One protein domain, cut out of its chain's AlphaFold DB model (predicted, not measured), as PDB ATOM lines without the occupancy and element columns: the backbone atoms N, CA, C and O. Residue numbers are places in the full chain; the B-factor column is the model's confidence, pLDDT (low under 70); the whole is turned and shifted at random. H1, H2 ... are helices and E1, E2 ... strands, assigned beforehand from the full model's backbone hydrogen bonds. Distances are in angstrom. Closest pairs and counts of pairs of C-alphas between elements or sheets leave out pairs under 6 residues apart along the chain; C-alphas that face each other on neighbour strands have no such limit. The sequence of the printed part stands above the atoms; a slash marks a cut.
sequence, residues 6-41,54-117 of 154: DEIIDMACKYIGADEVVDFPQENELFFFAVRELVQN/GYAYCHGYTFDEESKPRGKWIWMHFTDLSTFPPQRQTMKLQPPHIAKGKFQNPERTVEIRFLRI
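Overview. This is residues 6 to 41 and 54 to 117 of the 154 residues of an uncharacterized protein of Fibrobacter sp (UniProt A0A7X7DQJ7). One strongly twisted sheet of six strands curls like part of a barrel, its edge strands E4 and E5 left unjoined. Short helix H2, which follows E4 and precedes E5 in the chain, sits beside the strands, and helix H1 packs on H2 farther out. The printed part has 100 residues with two named helices and six named strands, in the order H1 E1 E2 E3 E4 H2 E5 E6; the sheet's order is E4 E3 E2 E1 E6 E5, all antiparallel. The class is mixed, helices and strands; the whole is compact, with a radius of gyration of the C-alphas of 13.7 A and spans of 38 by 38 by 27 A.

Along the chain. The longest strand by residues is E2, residues 54 to 63, 25.6 A from first to last C-alpha; it bends by 60 degrees at residue 59. E1 is residues 30 to 37, 23.9 A, with C-alpha 30 at (-19.886, 11.190, 28.149). E3 is residues 74 to 80, 18.2 A; E4 is residues 87 to 93, 18.8 A. E6 is residues 110 to 116, 19.9 A, ending with C-alpha 116 at (-16.270, 12.555, 22.898), and E5 is residues 102 to 104. H1 is residues 6 to 12, 9.7 A, beginning with C-alpha 6 at (-23.958, 25.100, 15.860); H2 is residues 95 to 99.

Arrangement. E2, E3 and E4 form a meander, each strand the antiparallel neighbour of the one before. In the hairpin of E2 and E3, N 59 and O 77 are 2.8 A apart, within hydrogen-bond range; in that of E3 and E4, N 76 and O 91 are 2.8 A apart. E2 pairs with E1 through N 56 and O 31, 2.8 A. E1 and E6 are antiparallel at 158 degrees, with N 113 and O 34 at 2.8 A. In the hairpin of E5 and E6, N 112 and O 103 are 2.8 A apart. The edge strands E4 and E5 are only just apart, their closest C-alphas 8.4 A from each other. H2 is on the sheet at a height of 7.2 A, over none of its strands. H1 is not on the sheet; it touches H2, the closest C-alphas being those of Ala 12 and Pro 96, 4.4 A. In H1 and H2 every O i to N i+4 pair is within hydrogen-bond range.

Size, cuts and confidence. The two C-alphas farthest apart are those of Lys 14 and Phe 84, 39.4 A. Residues 42 to 53 are not printed, and C-alphas 41 and 54 are 28.1 A apart across this cut. The link from H1 to E1, residues 13 to 29, is long. Mean pLDDT of the printed part is 91.3, and no printed residue is under 70.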
ATOM      1  N   ASP A   6     -24.036  24.284  17.075       93.69
ATOM      2  CA  ASP A   6     -23.958  25.100  15.860       93.69
ATOM      3  C   ASP A   6     -23.582  26.549  16.183       93.69
ATOM      4  O   ASP A   6     -22.698  27.110  15.543       93.69
ATOM      5  N   GLU A   7     -24.146  27.132  17.247       93.88
ATOM      6  CA  GLU A   7     -23.760  28.474  17.697       93.88
ATOM      7  C   GLU A   7     -22.274  28.538  18.091       93.88
ATOM      8  O   GLU A   7     -21.584  29.508  17.766       93.88
ATOM      9  N   ILE A   8     -21.765  27.515  18.791       94.38
ATOM     10  CA  ILE A   8     -20.347  27.424  19.175       94.38
ATOM     11  C   ILE A   8     -19.457  27.366  17.935       94.38
ATOM     12  O   ILE A   8     -18.463  28.096  17.870       94.38
ATOM     13  N   ILE A   9     -19.817  26.532  16.957       94.50
ATOM     14  CA  ILE A   9     -19.075  26.373  15.703       94.50
ATOM     15  C   ILE A   9     -19.089  27.684  14.910       94.50
ATOM     16  O   ILE A   9     -18.019  28.181  14.563       94.50
ATOM     17  N   ASP A  10     -20.250  28.313  14.728       93.81
ATOM     18  CA  ASP A  10     -20.389  29.596  14.027       93.81
ATOM     19  C   ASP A  10     -19.519  30.699  14.648       93.81
ATOM     20  O   ASP A  10     -18.924  31.534  13.958       93.81
ATOM     21  N   MET A  11     -19.412  30.720  15.980       93.50
ATOM     22  CA  MET A  11     -18.525  31.650  16.674       93.50
ATOM     23  C   MET A  11     -17.047  31.287  16.511       93.50
ATOM     24  O   MET A  11     -16.216  32.191  16.387       93.50
ATOM     25  N   ALA A  12     -16.709  29.998  16.516       94.06
ATOM     26  CA  ALA A  12     -15.343  29.512  16.361       94.06
ATOM     27  C   ALA A  12     -14.795  29.750  14.947       94.06
ATOM     28  O   ALA A  12     -13.659  30.208  14.823       94.06
ATOM     29  N   CYS A  13     -15.608  29.548  13.904       93.50
ATOM     30  CA  CYS A  13     -15.255  29.726  12.487       93.50
ATOM     31  C   CYS A  13     -14.749  31.135  12.129       93.50
ATOM     32  O   CYS A  13     -14.162  31.342  11.073       93.50
ATOM     33  N   LYS A  14     -14.929  32.121  13.014       91.38
ATOM     34  CA  LYS A  14     -14.330  33.460  12.878       91.38
ATOM     35  C   LYS A  14     -12.814  33.469  13.097       91.38
ATOM     36  O   LYS A  14     -12.162  34.450  12.747       91.38
ATOM     37  N   TYR A  15     -12.272  32.427  13.724       91.38
ATOM     38  CA  TYR A  15     -10.883  32.346  14.181       91.38
ATOM     39  C   TYR A  15     -10.148  31.097  13.696       91.38
ATOM     40  O   TYR A  15      -8.919  31.081  13.740       91.38
ATOM     41  N   ILE A  16     -10.875  30.049  13.308       93.12
ATOM     42  CA  ILE A  16     -10.322  28.746  12.922       93.12
ATOM     43  C   ILE A  16     -10.971  28.269  11.622       93.12
ATOM     44  O   ILE A  16     -12.111  28.642  11.332       93.12
ATOM     45  N   GLY A  17     -10.254  27.448  10.859       92.00
ATOM     46  CA  GLY A  17     -10.792  26.771   9.680       92.00
ATOM     47  C   GLY A  17     -11.836  25.714  10.046       92.00
ATOM     48  O   GLY A  17     -11.829  25.169  11.150       92.00
ATOM     49  N   ALA A  18     -12.753  25.413   9.123       89.56
ATOM     50  CA  ALA A  18     -13.755  24.360   9.322       89.56
ATOM     51  C   ALA A  18     -13.119  22.961   9.441       89.56
ATOM     52  O   ALA A  18     -13.665  22.087  10.104       89.56
ATOM     53  N   ASP A  19     -11.949  22.775   8.833       91.44
ATOM     54  CA  ASP A  19     -11.093  21.593   8.933       91.44
ATOM     55  C   ASP A  19     -10.445  21.422  10.318       91.44
ATOM     56  O   ASP A  19     -10.032  20.321  10.670       91.44
ATOM     57  N   GLU A  20     -10.395  22.484  11.127       90.38
ATOM     58  CA  GLU A  20      -9.883  22.436  12.501       90.38
ATOM     59  C   GLU A  20     -10.967  22.090  13.538       90.38
ATOM     60  O   GLU A  20     -10.654  21.919  14.721       90.38
ATOM     61  N   VAL A  21     -12.238  22.032  13.125       90.44
ATOM     62  CA  VAL A  21     -13.359  21.707  14.012       90.44
ATOM     63  C   VAL A  21     -13.385  20.201  14.251       90.44
ATOM     64  O   VAL A  21     -13.523  19.408  13.322       90.44
ATOM     65  N   VAL A  22     -13.290  19.811  15.518       88.19
ATOM     66  CA  VAL A  22     -13.415  18.419  15.957       88.19
ATOM     67  C   VAL A  22     -14.782  18.183  16.586       88.19
ATOM     68  O   VAL A  22     -15.499  19.122  16.941       88.19
ATOM     69  N   ASP A  23     -15.146  16.915  16.764       86.25
ATOM     70  CA  ASP A  23     -16.350  16.583  17.515       86.25
ATOM     71  C   ASP A  23     -16.086  16.722  19.019       86.25
ATOM     72  O   ASP A  23     -15.393  15.910  19.638       86.25
ATOM     73  N   PHE A  24     -16.598  17.806  19.596       91.31
ATOM     74  CA  PHE A  24     -16.521  18.086  21.024       91.31
ATOM     75  C   PHE A  24     -17.792  17.607  21.750       91.31
ATOM     76  O   PHE A  24     -18.843  17.475  21.118       91.31
ATOM     77  N   PRO A  25     -17.717  17.356  23.071       92.81
ATOM     78  CA  PRO A  25     -18.839  16.812  23.838       92.81
ATOM     79  C   PRO A  25     -20.075  17.715  23.789       92.81
ATOM     80  O   PRO A  25     -19.962  18.927  23.918       92.81
ATOM     81  N   GLN A  26     -21.262  17.139  23.660       91.75
ATOM     82  CA  GLN A  26     -22.547  17.838  23.670       91.75
ATOM     83  C   GLN A  26     -23.295  17.597  24.981       91.75
ATOM     84  O   GLN A  26     -22.868  16.829  25.844       91.75
ATOM     85  N   GLU A  27     -24.418  18.290  25.150       92.88
ATOM     86  CA  GLU A  27     -25.288  18.088  26.301       92.88
ATOM     87  C   GLU A  27     -25.710  16.615  26.415       92.88
ATOM     88  O   GLU A  27     -26.152  16.001  25.446       92.88
ATOM     89  N   ASN A  28     -25.593  16.070  27.624       91.81
ATOM     90  CA  ASN A  28     -25.882  14.687  27.987       91.81
ATOM     91  C   ASN A  28     -24.914  13.628  27.434       91.81
ATOM     92  O   ASN A  28     -25.216  12.434  27.508       91.81
ATOM     93  N   GLU A  29     -23.741  14.024  26.932       92.44
ATOM     94  CA  GLU A  29     -22.721  13.091  26.451       92.44
ATOM     95  C   GLU A  29     -21.619  12.810  27.483       92.44
ATOM     96  O   GLU A  29     -21.216  13.669  28.277       92.44
ATOM     97  N   LEU A  30     -21.097  11.580  27.437       93.50
ATOM     98  CA  LEU A  30     -19.886  11.190  28.149       93.50
ATOM     99  C   LEU A  30     -18.659  11.558  27.310       93.50
ATOM    100  O   LEU A  30     -18.600  11.313  26.104       93.50
ATOM    101  N   PHE A  31     -17.645  12.094  27.969       93.62
ATOM    102  CA  PHE A  31     -16.363  12.393  27.354       93.62
ATOM    103  C   PHE A  31     -15.222  12.026  28.290       93.62
ATOM    104  O   PHE A  31     -15.424  11.766  29.478       93.62
ATOM    105  N   PHE A  32     -14.008  12.012  27.755       91.81
ATOM    106  CA  PHE A  32     -12.810  11.973  28.577       91.81
ATOM    107  C   PHE A  32     -11.934  13.188  28.336       91.81
ATOM    108  O   PHE A  32     -11.992  13.834  27.286       91.81
ATOM    109  N   PHE A  33     -11.106  13.483  29.329       90.88
ATOM    110  CA  PHE A  33     -10.068  14.490  29.225       90.88
ATOM    111  C   PHE A  33      -8.697  13.821  29.216       90.88
ATOM    112  O   PHE A  33      -8.389  12.940  30.026       90.88
ATOM    113  N   ALA A  34      -7.877  14.246  28.263       92.06
ATOM    114  CA  ALA A  34      -6.470  13.911  28.186       92.06
ATOM    115  C   ALA A  34      -5.649  15.166  28.459       92.06
ATOM    116  O   ALA A  34      -6.058  16.273  28.105       92.06
ATOM    117  N   VAL A  35      -4.488  15.000  29.082       92.75
ATOM    118  CA  VAL A  35      -3.555  16.102  29.322       92.75
ATOM    119  C   VAL A  35      -2.169  15.728  28.845       92.75
ATOM    120  O   VAL A  35      -1.761  14.576  28.978       92.75
ATOM    121  N   ARG A  36      -1.432  16.709  28.339       92.94
ATOM    122  CA  ARG A  36      -0.004  16.583  28.068       92.94
ATOM    123  C   ARG A  36       0.747  17.768  28.643       92.94
ATOM    124  O   ARG A  36       0.249  18.895  28.635       92.94
ATOM    125  N   GLU A  37       1.940  17.508  29.151       91.25
ATOM    126  CA  GLU A  37       2.833  18.559  29.629       91.25
ATOM    127  C   GLU A  37       3.552  19.200  28.442       91.25
ATOM    128  O   GLU A  37       4.072  18.515  27.559       91.25
ATOM    129  N   LEU A  38       3.577  20.529  28.420       87.94
ATOM    130  CA  LEU A  38       4.279  21.304  27.410       87.94
ATOM    131  C   LEU A  38       5.684  21.612  27.924       87.94
ATOM    132  O   LEU A  38       5.890  22.502  28.749       87.94
ATOM    133  N   VAL A  39       6.665  20.854  27.434       82.81
ATOM    134  CA  VAL A  39       8.074  21.065  27.776       82.81
ATOM    135  C   VAL A  39       8.609  22.256  26.984       82.81
ATOM    136  O   VAL A  39       8.537  22.285  25.753       82.81
ATOM    137  N   GLN A  40       9.177  23.240  27.684       74.81
ATOM    138  CA  GLN A  40       9.802  24.396  27.043       74.81
ATOM    139  C   GLN A  40      10.889  23.933  26.058       74.81
ATOM    140  O   GLN A  40      11.739  23.115  26.399       74.81
ATOM    141  N   ASN A  41      10.866  24.489  24.843       74.50
ATOM    142  CA  ASN A  41      11.808  24.215  23.747       74.50
ATOM    143  C   ASN A  41      11.684  22.848  23.051       74.50
ATOM    144  O   ASN A  41      12.561  22.506  22.256       74.50
ATOM    145  N   GLY A  54      -9.364  11.028  33.108       91.88
ATOM    146  CA  GLY A  54     -10.656  10.647  33.653       91.88
ATOM    147  C   GLY A  54     -11.793  10.854  32.673       91.88
ATOM    148  O   GLY A  54     -11.620  11.367  31.566       91.88
ATOM    149  N   TYR A  55     -12.969  10.442  33.128       94.56
ATOM    150  CA  TYR A  55     -14.229  10.641  32.432       94.56
ATOM    151  C   TYR A  55     -14.988  11.817  33.028       94.56
ATOM    152  O   TYR A  55     -14.852  12.135  34.211       94.56
ATOM    153  N   ALA A  56     -15.833  12.424  32.214       94.88
ATOM    154  CA  ALA A  56     -16.748  13.457  32.638       94.88
ATOM    155  C   ALA A  56     -18.048  13.384  31.837       94.88
ATOM    156  O   ALA A  56     -18.084  12.907  30.703       94.88
ATOM    157  N   TYR A  57     -19.125  13.855  32.452       94.94
ATOM    158  CA  TYR A  57     -20.445  13.939  31.839       94.94
ATOM    159  C   TYR A  57     -20.791  15.399  31.562       94.94
ATOM    160  O   TYR A  57     -20.787  16.212  32.489       94.94
ATOM    161  N   CYS A  58     -21.056  15.740  30.303       95.25
ATOM    162  CA  CYS A  58     -21.349  17.106  29.885       95.25
ATOM    163  C   CYS A  58     -22.827  17.444  30.135       95.25
ATOM    164  O   CYS A  58     -23.724  16.785  29.618       95.25
ATOM    165  N   HIS A  59     -23.086  18.509  30.896       96.00
ATOM    166  CA  HIS A  59     -24.428  19.069  31.120       96.00
ATOM    167  C   HIS A  59     -24.773  20.180  30.120       96.00
ATOM    168  O   HIS A  59     -25.840  20.775  30.210       96.00
ATOM    169  N   GLY A  60     -23.862  20.495  29.197       95.00
ATOM    170  CA  GLY A  60     -24.054  21.499  28.155       95.00
ATOM    171  C   GLY A  60     -23.301  22.808  28.394       95.00
ATOM    172  O   GLY A  60     -22.385  22.912  29.217       95.00
ATOM    173  N   TYR A  61     -23.695  23.821  27.623       95.88
ATOM    174  CA  TYR A  61     -22.978  25.084  27.489       95.88
ATOM    175  C   TYR A  61     -23.901  26.276  27.725       95.88
ATOM    176  O   TYR A  61     -25.067  26.263  27.335       95.88
ATOM    177  N   THR A  62     -23.375  27.348  28.315       95.62
ATOM    178  CA  THR A  62     -24.093  28.624  28.456       95.62
ATOM    179  C   THR A  62     -23.191  29.796  28.110       95.62
ATOM    180  O   THR A  62     -21.996  29.778  28.403       95.62
ATOM    181  N   PHE A  63     -23.760  30.853  27.538       93.12
ATOM    182  CA  PHE A  63     -23.019  32.088  27.307       93.12
ATOM    183  C   PHE A  63     -22.569  32.725  28.623       93.12
ATOM    184  O   PHE A  63     -23.299  32.719  29.612       93.12
ATOM    185  N   ASP A  64     -21.379  33.317  28.613       93.31
ATOM    186  CA  ASP A  64     -20.991  34.265  29.647       93.31
ATOM    187  C   ASP A  64     -21.597  35.642  29.334       93.31
ATOM    188  O   ASP A  64     -21.049  36.400  28.526       93.31
ATOM    189  N   GLU A  65     -22.742  35.946  29.954       88.94
ATOM    190  CA  GLU A  65     -23.485  37.196  29.741       88.94
ATOM    191  C   GLU A  65     -22.740  38.443  30.243       88.94
ATOM    192  O   GLU A  65     -22.975  39.545  29.741       88.94
ATOM    193  N   GLU A  66     -21.803  38.283  31.180       88.12
ATOM    194  CA  GLU A  66     -20.990  39.389  31.694       88.12
ATOM    195  C   GLU A  66     -19.883  39.785  30.708       88.12
ATOM    196  O   GLU A  66     -19.401  40.923  30.699       88.12
ATOM    197  N   SER A  67     -19.477  38.854  29.839       87.88
ATOM    198  CA  SER A  67     -18.412  39.096  28.877       87.88
ATOM    199  C   SER A  67     -18.877  39.881  27.652       87.88
ATOM    200  O   SER A  67     -19.880  39.573  27.007       87.88
ATOM    201  N   LYS A  68     -18.081  40.890  27.276       85.50
ATOM    202  CA  LYS A  68     -18.252  41.646  26.029       85.50
ATOM    203  C   LYS A  68     -17.073  41.398  25.073       85.50
ATOM    204  O   LYS A  68     -15.921  41.414  25.524       85.50
ATOM    205  N   PRO A  69     -17.322  41.215  23.762       86.62
ATOM    206  CA  PRO A  69     -18.637  41.034  23.133       86.62
ATOM    207  C   PRO A  69     -19.302  39.707  23.543       86.62
ATOM    208  O   PRO A  69     -18.616  38.778  23.972       86.62
ATOM    209  N   ARG A  70     -20.631  39.612  23.392       83.69
ATOM    210  CA  ARG A  70     -21.374  38.364  23.631       83.69
ATOM    211  C   ARG A  70     -20.768  37.234  22.792       83.69
ATOM    212  O   ARG A  70     -20.479  37.435  21.615       83.69
ATOM    213  N   GLY A  71     -20.581  36.065  23.405       82.44
ATOM    214  CA  GLY A  71     -19.966  34.908  22.746       82.44
ATOM    215  C   GLY A  71     -18.436  34.892  22.789       82.44
ATOM    216  O   GLY A  71     -17.821  33.977  22.252       82.44
ATOM    217  N   LYS A  72     -17.796  35.867  23.455       90.44
ATOM    218  CA  LYS A  72     -16.349  35.819  23.718       90.44
ATOM    219  C   LYS A  72     -15.978  34.637  24.616       90.44
ATOM    220  O   LYS A  72     -14.941  34.009  24.401       90.44
ATOM    221  N   TRP A  73     -16.811  34.374  25.619       94.44
ATOM    222  CA  TRP A  73     -16.633  33.294  26.579       94.44
ATOM    223  C   TRP A  73     -17.912  32.477  26.725       94.44
ATOM    224  O   TRP A  73     -19.027  33.003  26.659       94.44
ATOM    225  N   ILE A  74     -17.720  31.181  26.930       95.12
ATOM    226  CA  ILE A  74     -18.765  30.185  27.125       95.12
ATOM    227  C   ILE A  74     -18.393  29.371  28.359       95.12
ATOM    228  O   ILE A  74     -17.234  28.996  28.550       95.12
ATOM    229  N   TRP A  75     -19.383  29.113  29.200       95.88
ATOM    230  CA  TRP A  75     -19.279  28.202  30.326       95.88
ATOM    231  C   TRP A  75     -19.674  26.801  29.874       95.88
ATOM    232  O   TRP A  75     -20.788  26.601  29.395       95.88
ATOM    233  N   MET A  76     -18.765  25.845  30.032       95.31
ATOM    234  CA  MET A  76     -19.052  24.418  29.932       95.31
ATOM    235  C   MET A  76     -19.370  23.887  31.327       95.31
ATOM    236  O   MET A  76     -18.567  24.060  32.246       95.31
ATOM    237  N   HIS A  77     -20.515  23.229  31.476       96.31
ATOM    238  CA  HIS A  77     -20.955  22.615  32.728       96.31
ATOM    239  C   HIS A  77     -20.784  21.107  32.625       96.31
ATOM    240  O   HIS A  77     -21.288  20.495  31.687       96.31
ATOM    241  N   PHE A  78     -20.092  20.484  33.575       95.44
ATOM    242  CA  PHE A  78     -19.882  19.036  33.550       95.44
ATOM    243  C   PHE A  78     -19.779  18.443  34.956       95.44
ATOM    244  O   PHE A  78     -19.588  19.151  35.945       95.44
ATOM    245  N   THR A  79     -19.932  17.126  35.054       96.19
ATOM    246  CA  THR A  79     -19.590  16.365  36.257       96.19
ATOM    247  C   THR A  79     -18.330  15.562  35.997       96.19
ATOM    248  O   THR A  79     -18.314  14.716  35.107       96.19
ATOM    249  N   ASP A  80     -17.294  15.831  36.783       94.56
ATOM    250  CA  ASP A  80     -16.054  15.067  36.801       94.56
ATOM    251  C   ASP A  80     -16.273  13.739  37.538       94.56
ATOM    252  O   ASP A  80     -16.759  13.718  38.675       94.56
ATOM    253  N   LEU A  81     -15.938  12.638  36.864       93.88
ATOM    254  CA  LEU A  81     -16.070  11.269  37.360       93.88
ATOM    255  C   LEU A  81     -14.721  10.680  37.802       93.88
ATOM    256  O   LEU A  81     -14.654   9.501  38.143       93.88
ATOM    257  N   SER A  82     -13.640  11.467  37.793       88.25
ATOM    258  CA  SER A  82     -12.307  11.028  38.230       88.25
ATOM    259  C   SER A  82     -12.194  10.818  39.744       88.25
ATOM    260  O   SER A  82     -11.277  10.138  40.206       88.25
ATOM    261  N   THR A  83     -13.123  11.372  40.530       86.81
ATOM    262  CA  THR A  83     -13.136  11.283  41.995       86.81
ATOM    263  C   THR A  83     -14.513  10.880  42.527       86.81
ATOM    264  O   THR A  83     -15.535  11.075  41.867       86.81
ATOM    265  N   PHE A  84     -14.544  10.297  43.732       87.56
ATOM    266  CA  PHE A  84     -15.782   9.975  44.445       87.56
ATOM    267  C   PHE A  84     -15.875  10.795  45.747       87.56
ATOM    268  O   PHE A  84     -14.950  10.728  46.560       87.56
ATOM    269  N   PRO A  85     -16.973  11.535  45.985       90.19
ATOM    270  CA  PRO A  85     -18.154  11.650  45.126       90.19
ATOM    271  C   PRO A  85     -17.873  12.465  43.846       90.19
ATOM    272  O   PRO A  85     -17.032  13.363  43.888       90.19
ATOM    273  N   PRO A  86     -18.595  12.201  42.736       94.19
ATOM    274  CA  PRO A  86     -18.486  13.005  41.524       94.19
ATOM    275  C   PRO A  86     -18.739  14.487  41.790       94.19
ATOM    276  O   PRO A  86     -19.664  14.848  42.524       94.19
ATOM    277  N   GLN A  87     -17.947  15.351  41.161       94.00
ATOM    278  CA  GLN A  87     -17.997  16.789  41.413       94.00
ATOM    279  C   GLN A  87     -18.529  17.541  40.201       94.00
ATOM    280  O   GLN A  87     -18.075  17.339  39.077       94.00
ATOM    281  N   ARG A  88     -19.494  18.440  40.425       95.00
ATOM    282  CA  ARG A  88     -19.904  19.401  39.396       95.00
ATOM    283  C   ARG A  88     -18.830  20.465  39.251       95.00
ATOM    284  O   ARG A  88     -18.441  21.088  40.235       95.00
ATOM    285  N   GLN A  89     -18.401  20.678  38.021       94.12
ATOM    286  CA  GLN A  89     -17.412  21.672  37.660       94.12
ATOM    287  C   GLN A  89     -17.941  22.531  36.515       94.12
ATOM    288  O   GLN A  89     -18.785  22.119  35.713       94.12
ATOM    289  N   THR A  90     -17.429  23.752  36.458       94.19
ATOM    290  CA  THR A  90     -17.726  24.709  35.400       94.19
ATOM    291  C   THR A  90     -16.427  25.269  34.878       94.19
ATOM    292  O   THR A  90     -15.585  25.707  35.665       94.19
ATOM    293  N   MET A  91     -16.273  25.301  33.562       92.38
ATOM    294  CA  MET A  91     -15.055  25.797  32.941       92.38
ATOM    295  C   MET A  91     -15.361  26.871  31.909       92.38
ATOM    296  O   MET A  91     -16.281  26.741  31.103       92.38
ATOM    297  N   LYS A  92     -14.564  27.940  31.944       93.62
ATOM    298  CA  LYS A  92     -14.668  29.068  31.024       93.62
ATOM    299  C   LYS A  92     -13.785  28.831  29.807       93.62
ATOM    300  O   LYS A  92     -12.568  28.745  29.945       93.62
ATOM    301  N   LEU A  93     -14.382  28.770  28.624       93.62
ATOM    302  CA  LEU A  93     -13.676  28.532  27.369       93.62
ATOM    303  C   LEU A  93     -14.040  29.574  26.312       93.62
ATOM    304  O   LEU A  93     -15.103  30.193  26.355       93.62
ATOM    305  N   GLN A  94     -13.142  29.759  25.348       93.94
ATOM    306  CA  GLN A  94     -13.449  30.501  24.126       93.94
ATOM    307  C   GLN A  94     -14.020  29.528  23.086       93.94
ATOM    308  O   GLN A  94     -13.590  28.371  23.065       93.94
ATOM    309  N   PRO A  95     -14.909  29.973  22.181       94.62
ATOM    310  CA  PRO A  95     -15.471  29.107  21.143       94.62
ATOM    311  C   PRO A  95     -14.420  28.326  20.328       94.62
ATOM    312  O   PRO A  95     -14.592  27.119  20.178       94.62
ATOM    313  N   PRO A  96     -13.284  28.923  19.898       94.62
ATOM    314  CA  PRO A  96     -12.232  28.184  19.190       94.62
ATOM    315  C   PRO A  96     -11.647  27.007  19.974       94.62
ATOM    316  O   PRO A  96     -11.308  25.986  19.389       94.62
ATOM    317  N   HIS A  97     -11.533  27.132  21.297       93.94
ATOM    318  CA  HIS A  97     -11.008  26.073  22.159       93.94
ATOM    319  C   HIS A  97     -11.991  24.915  22.316       93.94
ATOM    320  O   HIS A  97     -11.576  23.760  22.360       93.94
ATOM    321  N   ILE A  98     -13.290  25.227  22.375       93.94
ATOM    322  CA  ILE A  98     -14.344  24.210  22.393       93.94
ATOM    323  C   ILE A  98     -14.352  23.478  21.051       93.94
ATOM    324  O   ILE A  98     -14.234  22.259  21.025       93.94
ATOM    325  N   ALA A  99     -14.389  24.225  19.944       93.69
ATOM    326  CA  ALA A  99     -14.458  23.668  18.596       93.69
ATOM    327  C   ALA A  99     -13.224  22.841  18.209       93.69
ATOM    328  O   ALA A  99     -13.365  21.847  17.514       93.69
ATOM    329  N   LYS A 100     -12.026  23.209  18.682       92.56
ATOM    330  CA  LYS A 100     -10.800  22.410  18.499       92.56
ATOM    331  C   LYS A 100     -10.673  21.249  19.485       92.56
ATOM    332  O   LYS A 100      -9.744  20.451  19.369       92.56
ATOM    333  N   GLY A 101     -11.528  21.208  20.509       91.12
ATOM    334  CA  GLY A 101     -11.454  20.247  21.605       91.12
ATOM    335  C   GLY A 101     -10.140  20.300  22.386       91.12
ATOM    336  O   GLY A 101      -9.843  19.352  23.102       91.12
ATOM    337  N   LYS A 102      -9.328  21.359  22.249       90.00
ATOM    338  CA  LYS A 102      -8.019  21.496  22.901       90.00
ATOM    339  C   LYS A 102      -7.782  22.912  23.401       90.00
ATOM    340  O   LYS A 102      -8.151  23.890  22.748       90.00
ATOM    341  N   PHE A 103      -7.155  23.018  24.564       90.62
ATOM    342  CA  PHE A 103      -6.816  24.290  25.189       90.62
ATOM    343  C   PHE A 103      -5.649  24.139  26.152       90.62
ATOM    344  O   PHE A 103      -5.378  23.063  26.673       90.62
ATOM    345  N   GLN A 104      -4.958  25.244  26.400       90.00
ATOM    346  CA  GLN A 104      -3.853  25.292  27.348       90.00
ATOM    347  C   GLN A 104      -4.311  25.910  28.663       90.00
ATOM    348  O   GLN A 104      -5.194  26.773  28.688       90.00
ATOM    349  N   ASN A 105      -3.679  25.497  29.758       87.62
ATOM    350  CA  ASN A 105      -3.810  26.223  31.012       87.62
ATOM    351  C   ASN A 105      -3.222  27.650  30.874       87.62
ATOM    352  O   ASN A 105      -2.423  27.909  29.970       87.62
ATOM    353  N   PRO A 106      -3.579  28.597  31.762       84.88
ATOM    354  CA  PRO A 106      -3.118  29.985  31.657       84.88
ATOM    355  C   PRO A 106      -1.590  30.145  31.613       84.88
ATOM    356  O   PRO A 106      -1.081  31.037  30.937       84.88
ATOM    357  N   GLU A 107      -0.865  29.258  32.297       88.12
ATOM    358  CA  GLU A 107       0.602  29.241  32.353       88.12
ATOM    359  C   GLU A 107       1.255  28.609  31.116       88.12
ATOM    360  O   GLU A 107       2.470  28.693  30.956       88.12
ATOM    361  N   ARG A 108       0.461  27.993  30.226       85.94
ATOM    362  CA  ARG A 108       0.915  27.278  29.022       85.94
ATOM    363  C   ARG A 108       1.924  26.165  29.314       85.94
ATOM    364  O   ARG A 108       2.810  25.888  28.511       85.94
ATOM    365  N   THR A 109       1.776  25.533  30.470       89.31
ATOM    366  CA  THR A 109       2.576  24.387  30.918       89.31
ATOM    367  C   THR A 109       1.870  23.062  30.655       89.31
ATOM    368  O   THR A 109       2.516  22.021  30.591       89.31
ATOM    369  N   VAL A 110       0.551  23.088  30.467       90.56
ATOM    370  CA  VAL A 110      -0.276  21.907  30.226       90.56
ATOM    371  C   VAL A 110      -1.245  22.196  29.094       90.56
ATOM    372  O   VAL A 110      -1.907  23.235  29.076       90.56
ATOM    373  N   GLU A 111      -1.358  21.249  28.171       91.69
ATOM    374  CA  GLU A 111      -2.435  21.207  27.193       91.69
ATOM    375  C   GLU A 111      -3.445  20.133  27.579       91.69
ATOM    376  O   GLU A 111      -3.087  19.036  28.006       91.69
ATOM    377  N   ILE A 112      -4.717  20.474  27.439       91.62
ATOM    378  CA  ILE A 112      -5.866  19.653  27.786       91.62
ATOM    379  C   ILE A 112      -6.665  19.434  26.509       91.62
ATOM    380  O   ILE A 112      -6.881  20.371  25.739       91.62
ATOM    381  N   ARG A 113      -7.114  18.199  26.294       91.81
ATOM    382  CA  ARG A 113      -7.978  17.819  25.179       91.81
ATOM    383  C   ARG A 113      -9.227  17.117  25.692       91.81
ATOM    384  O   ARG A 113      -9.140  16.271  26.581       91.81
ATOM    385  N   PHE A 114     -10.370  17.449  25.104       90.19
ATOM    386  CA  PHE A 114     -11.632  16.742  25.285       90.19
ATOM    387  C   PHE A 114     -11.928  15.883  24.076       90.19
ATOM    388  O   PHE A 114     -11.827  16.341  22.940       90.19
ATOM    389  N   LEU A 115     -12.305  14.641  24.342       86.81
ATOM    390  CA  LEU A 115     -12.649  13.671  23.319       86.81
ATOM    391  C   LEU A 115     -13.990  13.048  23.691       86.81
ATOM    392  O   LEU A 115     -14.151  12.488  24.781       86.81
ATOM    393  N   ARG A 116     -14.962  13.201  22.788       88.00
ATOM    394  CA  ARG A 116     -16.270  12.555  22.898       88.00
ATOM    395  C   ARG A 116     -16.095  11.040  22.858       88.00
ATOM    396  O   ARG A 116     -15.264  10.528  22.110       88.00
ATOM    397  N   ILE A 117     -16.884  10.327  23.659       84.06
ATOM    398  CA  ILE A 117     -16.926   8.865  23.630       84.06
ATOM    399  C   ILE A 117     -18.186   8.429  22.896       84.06
ATOM    400  O   ILE A 117     -19.299   8.637  23.377       84.06
TER     401      ILE A 117